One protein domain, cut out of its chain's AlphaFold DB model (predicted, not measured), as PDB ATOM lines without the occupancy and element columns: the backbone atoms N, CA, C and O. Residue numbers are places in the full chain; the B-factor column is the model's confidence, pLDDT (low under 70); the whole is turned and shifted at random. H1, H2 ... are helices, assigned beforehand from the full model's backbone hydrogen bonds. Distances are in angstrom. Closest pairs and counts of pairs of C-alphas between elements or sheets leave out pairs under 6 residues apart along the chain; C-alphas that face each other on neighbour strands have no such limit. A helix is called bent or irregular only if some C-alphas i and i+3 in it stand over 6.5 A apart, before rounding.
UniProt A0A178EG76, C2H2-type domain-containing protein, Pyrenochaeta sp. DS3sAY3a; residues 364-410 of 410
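AT A GLANCE: This is residues 364 to 410 of the 410 residues of the protein "C2H2-type domain-containing protein" of Pyrenochaeta sp. DS3sAY3a (UniProt A0A178EG76). Two long helices, H1 and then H2, run opposite ways as a narrow, open V, joined by a tight turn and near each other only at that end. The printed part has 47 residues, no named strand, and is all helix. It is loose, with a radius of gyration of the C-alphas of 12.7 A, and flat, spanning 39 by 20 by 6 A.

HOW THE PARTS SIT: H1, residues 364 to 382, and H2, residues 385 to 408, are close but not clearly touching; their closest C-alphas, those of Lys 380 and Tyr 388, are 6.2 A apart. They run opposite ways at a shallow tilt of 13 degrees. Every O i to N i+4 pair is within hydrogen-bond range in H2, and 13 of 15 in H1.

IN THESE COORDINATES: H1 begins at C-alpha 364 (-45.046, -15.532, 98.984) and measures 26.8 A; it is only just irregular, C-alphas 366 and 369 being 6.6 A apart. H2 measures 34.7 A, ending at C-alpha 408 (-40.726, -32.591, 105.753).

THE WHOLE: The C-alphas farthest apart, of Asp 384 and Gln 410, are 39.4 A apart. Residues 364 to 375 and 393 to 410 stand free. The printed part has no cut. pLDDT is under 70 at residues 364 to 368, 370, 397, 400 to 404 and 409 to 410.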
ATOM      1  N   ALA A 364     -45.751 -15.863  97.747       52.91
ATOM      2  CA  ALA A 364     -45.046 -15.532  98.984       52.91
ATOM      3  C   ALA A 364     -43.580 -16.006  98.962       52.91
ATOM      4  O   ALA A 364     -42.691 -15.280  99.402       52.91
ATOM      5  N   ILE A 365     -43.300 -17.182  98.389       54.34
ATOM      6  CA  ILE A 365     -41.937 -17.735  98.307       54.34
ATOM      7  C   ILE A 365     -41.049 -16.932  97.337       54.34
ATOM      8  O   ILE A 365     -39.848 -16.807  97.579       54.34
ATOM      9  N   LEU A 366     -41.616 -16.359  96.269       52.44
ATOM     10  CA  LEU A 366     -40.861 -15.599  95.261       52.44
ATOM     11  C   LEU A 366     -40.567 -14.149  95.676       52.44
ATOM     12  O   LEU A 366     -39.519 -13.617  95.309       52.44
ATOM     13  N   GLU A 367     -41.438 -13.524  96.471       62.62
ATOM     14  CA  GLU A 367     -41.243 -12.145  96.946       62.62
ATOM     15  C   GLU A 367     -40.435 -12.058  98.255       62.62
ATOM     16  O   GLU A 367     -39.790 -11.039  98.528       62.62
ATOM     17  N   LEU A 368     -40.371 -13.143  99.040       68.94
ATOM     18  CA  LEU A 368     -39.588 -13.208 100.283       68.94
ATOM     19  C   LEU A 368     -38.105 -12.819 100.102       68.94
ATOM     20  O   LEU A 368     -37.600 -12.016 100.891       68.94
ATOM     21  N   PRO A 369     -37.386 -13.300  99.066       77.31
ATOM     22  CA  PRO A 369     -36.000 -12.907  98.815       77.31
ATOM     23  C   PRO A 369     -35.832 -11.413  98.514       77.31
ATOM     24  O   PRO A 369     -34.792 -10.826  98.831       77.31
ATOM     25  N   ARG A 370     -36.840 -10.780  97.899       69.25
ATOM     26  CA  ARG A 370     -36.810  -9.358  97.544       69.25
ATOM     27  C   ARG A 370     -37.044  -8.482  98.772       69.25
ATOM     28  O   ARG A 370     -36.259  -7.565  99.009       69.25
ATOM     29  N   ALA A 371     -38.041  -8.819  99.587       73.38
ATOM     30  CA  ALA A 371     -38.294  -8.153 100.863       73.38
ATOM     31  C   ALA A 371     -37.109  -8.320 101.833       73.38
ATOM     32  O   ALA A 371     -36.625  -7.337 102.398       73.38
ATOM     33  N   ALA A 372     -36.559  -9.535 101.942       78.94
ATOM     34  CA  ALA A 372     -35.388  -9.811 102.771       78.94
ATOM     35  C   ALA A 372     -34.176  -8.968 102.347       78.94
ATOM     36  O   ALA A 372     -33.497  -8.396 103.197       78.94
ATOM     37  N   ARG A 373     -33.923  -8.812 101.040       71.94
ATOM     38  CA  ARG A 373     -32.831  -7.960 100.536       71.94
ATOM     39  C   ARG A 373     -32.947  -6.506 100.990       71.94
ATOM     40  O   ARG A 373     -31.936  -5.920 101.373       71.94
ATOM     41  N   ILE A 374     -34.150  -5.936 100.969       82.88
ATOM     42  CA  ILE A 374     -34.386  -4.549 101.395       82.88
ATOM     43  C   ILE A 374     -34.115  -4.409 102.899       82.88
ATOM     44  O   ILE A 374     -33.367  -3.518 103.314       82.88
ATOM     45  N   VAL A 375     -34.622  -5.341 103.709       86.88
ATOM     46  CA  VAL A 375     -34.406  -5.355 105.165       86.88
ATOM     47  C   VAL A 375     -32.925  -5.536 105.506       86.88
ATOM     48  O   VAL A 375     -32.371  -4.748 106.267       86.88
ATOM     49  N   PHE A 376     -32.222  -6.490 104.893       87.06
ATOM     50  CA  PHE A 376     -30.793  -6.680 105.161       87.06
ATOM     51  C   PHE A 376     -29.938  -5.507 104.672       87.06
ATOM     52  O   PHE A 376     -28.980  -5.136 105.345       87.06
ATOM     53  N   SER A 377     -30.291  -4.857 103.555       83.75
ATOM     54  CA  SER A 377     -29.565  -3.661 103.102       83.75
ATOM     55  C   SER A 377     -29.703  -2.482 104.068       83.75
ATOM     56  O   SER A 377     -28.723  -1.790 104.340       83.75
ATOM     57  N   THR A 378     -30.898  -2.284 104.632       88.81
ATOM     58  CA  THR A 378     -31.161  -1.201 105.584       88.81
ATOM     59  C   THR A 378     -30.522  -1.496 106.937       88.81
ATOM     60  O   THR A 378     -29.958  -0.596 107.557       88.81
ATOM     61  N   LEU A 379     -30.516  -2.762 107.357       91.19
ATOM     62  CA  LEU A 379     -29.866  -3.215 108.585       91.19
ATOM     63  C   LEU A 379     -28.337  -3.086 108.496       91.19
ATOM     64  O   LEU A 379     -27.708  -2.593 109.429       91.19
ATOM     65  N   LYS A 380     -27.743  -3.400 107.336       92.69
ATOM     66  CA  LYS A 380     -26.304  -3.220 107.075       92.69
ATOM     67  C   LYS A 380     -25.853  -1.764 107.159       92.69
ATOM     68  O   LYS A 380     -24.718  -1.497 107.534       92.69
ATOM     69  N   ALA A 381     -26.725  -0.826 106.791       88.69
ATOM     70  CA  ALA A 381     -26.419   0.600 106.834       88.69
ATOM     71  C   ALA A 381     -26.499   1.198 108.251       88.69
ATOM     72  O   ALA A 381     -25.992   2.294 108.472       88.69
ATOM     73  N   ARG A 382     -27.159   0.514 109.194       91.12
ATOM     74  CA  ARG A 382     -27.495   1.061 110.521       91.12
ATOM     75  C   ARG A 382     -26.787   0.380 111.684       91.12
ATOM     76  O   ARG A 382     -26.822   0.902 112.792       91.12
ATOM     77  N   VAL A 383     -26.188  -0.779 111.449       93.44
ATOM     78  CA  VAL A 383     -25.622  -1.633 112.493       93.44
ATOM     79  C   VAL A 383     -24.136  -1.844 112.213       93.44
ATOM     80  O   VAL A 383     -23.730  -1.949 111.055       93.44
ATOM     81  N   ASP A 384     -23.315  -1.895 113.263       95.69
ATOM     82  CA  ASP A 384     -21.896  -2.211 113.116       95.69
ATOM     83  C   ASP A 384     -21.703  -3.613 112.515       95.69
ATOM     84  O   ASP A 384     -22.540  -4.505 112.669       95.69
ATOM     85  N   THR A 385     -20.579  -3.827 111.834       85.25
ATOM     86  CA  THR A 385     -20.320  -5.064 111.088       85.25
ATOM     87  C   THR A 385     -20.405  -6.319 111.962       85.25
ATOM     88  O   THR A 385     -20.873  -7.354 111.498       85.25
ATOM     89  N   VAL A 386     -20.001  -6.242 113.237       85.25
ATOM     90  CA  VAL A 386     -19.984  -7.403 114.142       85.25
ATOM     91  C   VAL A 386     -21.401  -7.782 114.561       85.25
ATOM     92  O   VAL A 386     -21.735  -8.965 114.631       85.25
ATOM     93  N   THR A 387     -22.244  -6.792 114.839       88.00
ATOM     94  CA  THR A 387     -23.649  -7.020 115.188       88.00
ATOM     95  C   THR A 387     -24.468  -7.422 113.959       88.00
ATOM     96  O   THR A 387     -25.298  -8.324 114.059       88.00
ATOM     97  N   TYR A 388     -24.184  -6.846 112.787       90.12
ATOM     98  CA  TYR A 388     -24.785  -7.252 111.514       90.12
ATOM     99  C   TYR A 388     -24.512  -8.729 111.204       90.12
ATOM    100  O   TYR A 388     -25.450  -9.474 110.931       90.12
ATOM    101  N   ASP A 389     -23.258  -9.177 111.332       82.69
ATOM    102  CA  ASP A 389     -22.878 -10.573 111.083       82.69
ATOM    103  C   ASP A 389     -23.627 -11.538 112.020       82.69
ATOM    104  O   ASP A 389     -24.179 -12.536 111.567       82.69
ATOM    105  N   LYS A 390     -23.755 -11.201 113.313       84.94
ATOM    106  CA  LYS A 390     -24.526 -12.011 114.278       84.94
ATOM    107  C   LYS A 390     -26.018 -12.082 113.944       84.94
ATOM    108  O   LYS A 390     -26.639 -13.130 114.132       84.94
ATOM    109  N   ILE A 391     -26.609 -10.974 113.491       87.94
ATOM    110  CA  ILE A 391     -28.022 -10.923 113.093       87.94
ATOM    111  C   ILE A 391     -28.238 -11.755 111.827       87.94
ATOM    112  O   ILE A 391     -29.195 -12.525 111.765       87.94
ATOM    113  N   CYS A 392     -27.336 -11.653 110.849       86.88
ATOM    114  CA  CYS A 392     -27.385 -12.452 109.630       86.88
ATOM    115  C   CYS A 392     -27.218 -13.947 109.907       86.88
ATOM    116  O   CYS A 392     -28.002 -14.729 109.377       86.88
ATOM    117  N   ASP A 393     -26.274 -14.339 110.766       75.81
ATOM    118  CA  ASP A 393     -26.075 -15.740 111.143       75.81
ATOM    119  C   ASP A 393     -27.344 -16.310 111.801       75.81
ATOM    120  O   ASP A 393     -27.877 -17.324 111.354       75.81
ATOM    121  N   ASN A 394     -27.908 -15.617 112.799       83.50
ATOM    122  CA  ASN A 394     -29.129 -16.064 113.482       83.50
ATOM    123  C   ASN A 394     -30.358 -16.115 112.559       83.50
ATOM    124  O   ASN A 394     -31.157 -17.053 112.642       83.50
ATOM    125  N   ALA A 395     -30.526 -15.121 111.683       82.62
ATOM    126  CA  ALA A 395     -31.631 -15.085 110.730       82.62
ATOM    127  C   ALA A 395     -31.507 -16.192 109.672       82.62
ATOM    128  O   ALA A 395     -32.511 -16.807 109.311       82.62
ATOM    129  N   PHE A 396     -30.285 -16.488 109.218       76.44
ATOM    130  CA  PHE A 396     -30.015 -17.563 108.267       76.44
ATOM    131  C   PHE A 396     -30.307 -18.941 108.873       76.44
ATOM    132  O   PHE A 396     -31.006 -19.735 108.249       76.44
ATOM    133  N   PHE A 397     -29.862 -19.203 110.108       66.31
ATOM    134  CA  PHE A 397     -30.145 -20.471 110.791       66.31
ATOM    135  C   PHE A 397     -31.641 -20.701 111.016       66.31
ATOM    136  O   PHE A 397     -32.124 -21.813 110.805       66.31
ATOM    137  N   ARG A 398     -32.393 -19.661 111.403       77.44
ATOM    138  CA  ARG A 398     -33.855 -19.756 111.543       77.44
ATOM    139  C   ARG A 398     -34.544 -20.046 110.212       77.44
ATOM    140  O   ARG A 398     -35.382 -20.937 110.150       77.44
ATOM    141  N   TRP A 399     -34.152 -19.347 109.149       83.00
ATOM    142  CA  TRP A 399     -34.699 -19.587 107.815       83.00
ATOM    143  C   TRP A 399     -34.400 -21.005 107.308       83.00
ATOM    144  O   TRP A 399     -35.271 -21.644 106.722       83.00
ATOM    145  N   GLU A 400     -33.195 -21.526 107.556       62.69
ATOM    146  CA  GLU A 400     -32.816 -22.885 107.157       62.69
ATOM    147  C   GLU A 400     -33.604 -23.960 107.931       62.69
ATOM    148  O   GLU A 400     -33.995 -24.972 107.342       62.69
ATOM    149  N   ASP A 401     -33.893 -23.735 109.220       66.06
ATOM    150  CA  ASP A 401     -34.747 -24.623 110.023       66.06
ATOM    151  C   ASP A 401     -36.204 -24.601 109.537       66.06
ATOM    152  O   ASP A 401     -36.803 -25.655 109.317       66.06
ATOM    153  N   ASP A 402     -36.758 -23.417 109.261       68.81
ATOM    154  CA  ASP A 402     -38.118 -23.272 108.732       68.81
ATOM    155  C   ASP A 402     -38.255 -23.902 107.336       68.81
ATOM    156  O   ASP A 402     -39.200 -24.651 107.073       68.81
ATOM    157  N   ALA A 403     -37.272 -23.698 106.453       68.50
ATOM    158  CA  ALA A 403     -37.232 -24.341 105.142       68.50
ATOM    159  C   ALA A 403     -37.157 -25.874 105.253       68.50
ATOM    160  O   ALA A 403     -37.790 -26.587 104.469       68.50
ATOM    161  N   ARG A 404     -36.424 -26.402 106.244       69.50
ATOM    162  CA  ARG A 404     -36.359 -27.843 106.523       69.50
ATOM    163  C   ARG A 404     -37.700 -28.381 107.024       69.50
ATOM    164  O   ARG A 404     -38.142 -29.416 106.534       69.50
ATOM    165  N   ARG A 405     -38.378 -27.669 107.929       73.00
ATOM    166  CA  ARG A 405     -39.714 -28.046 108.433       73.00
ATOM    167  C   ARG A 405     -40.770 -28.063 107.332       73.00
ATOM    168  O   ARG A 405     -41.621 -28.947 107.332       73.00
ATOM    169  N   ILE A 406     -40.712 -27.116 106.395       76.31
ATOM    170  CA  ILE A 406     -41.635 -27.068 105.252       76.31
ATOM    171  C   ILE A 406     -41.406 -28.267 104.320       76.31
ATOM    172  O   ILE A 406     -42.376 -28.876 103.883       76.31
ATOM    173  N   ARG A 407     -40.147 -28.660 104.076       70.75
ATOM    174  CA  ARG A 407     -39.810 -29.817 103.224       70.75
ATOM    175  C   ARG A 407     -40.225 -31.171 103.794       70.75
ATOM    176  O   ARG A 407     -40.459 -32.074 103.016       70.75
ATOM    177  N   VAL A 408     -40.295 -31.327 105.116       72.94
ATOM    178  CA  VAL A 408     -40.726 -32.591 105.753       72.94
ATOM    179  C   VAL A 408     -42.248 -32.782 105.683       72.94
ATOM    180  O   VAL A 408     -42.741 -33.891 105.852       72.94
ATOM    181  N   LYS A 409     -43.009 -31.704 105.452       68.19
ATOM    182  CA  LYS A 409     -44.478 -31.735 105.375       68.19
ATOM    183  C   LYS A 409     -45.022 -31.934 103.953       68.19
ATOM    184  O   LYS A 409     -46.240 -31.971 103.796       68.19
ATOM    185  N   GLN A 410     -44.148 -32.014 102.951       58.75
ATOM    186  CA  GLN A 410     -44.465 -32.335 101.556       58.75
ATOM    187  C   GLN A 410     -43.951 -33.735 101.247       58.75
ATOM    188  O   GLN A 410     -44.649 -34.436 100.486       58.75
TER     189      GLN A 410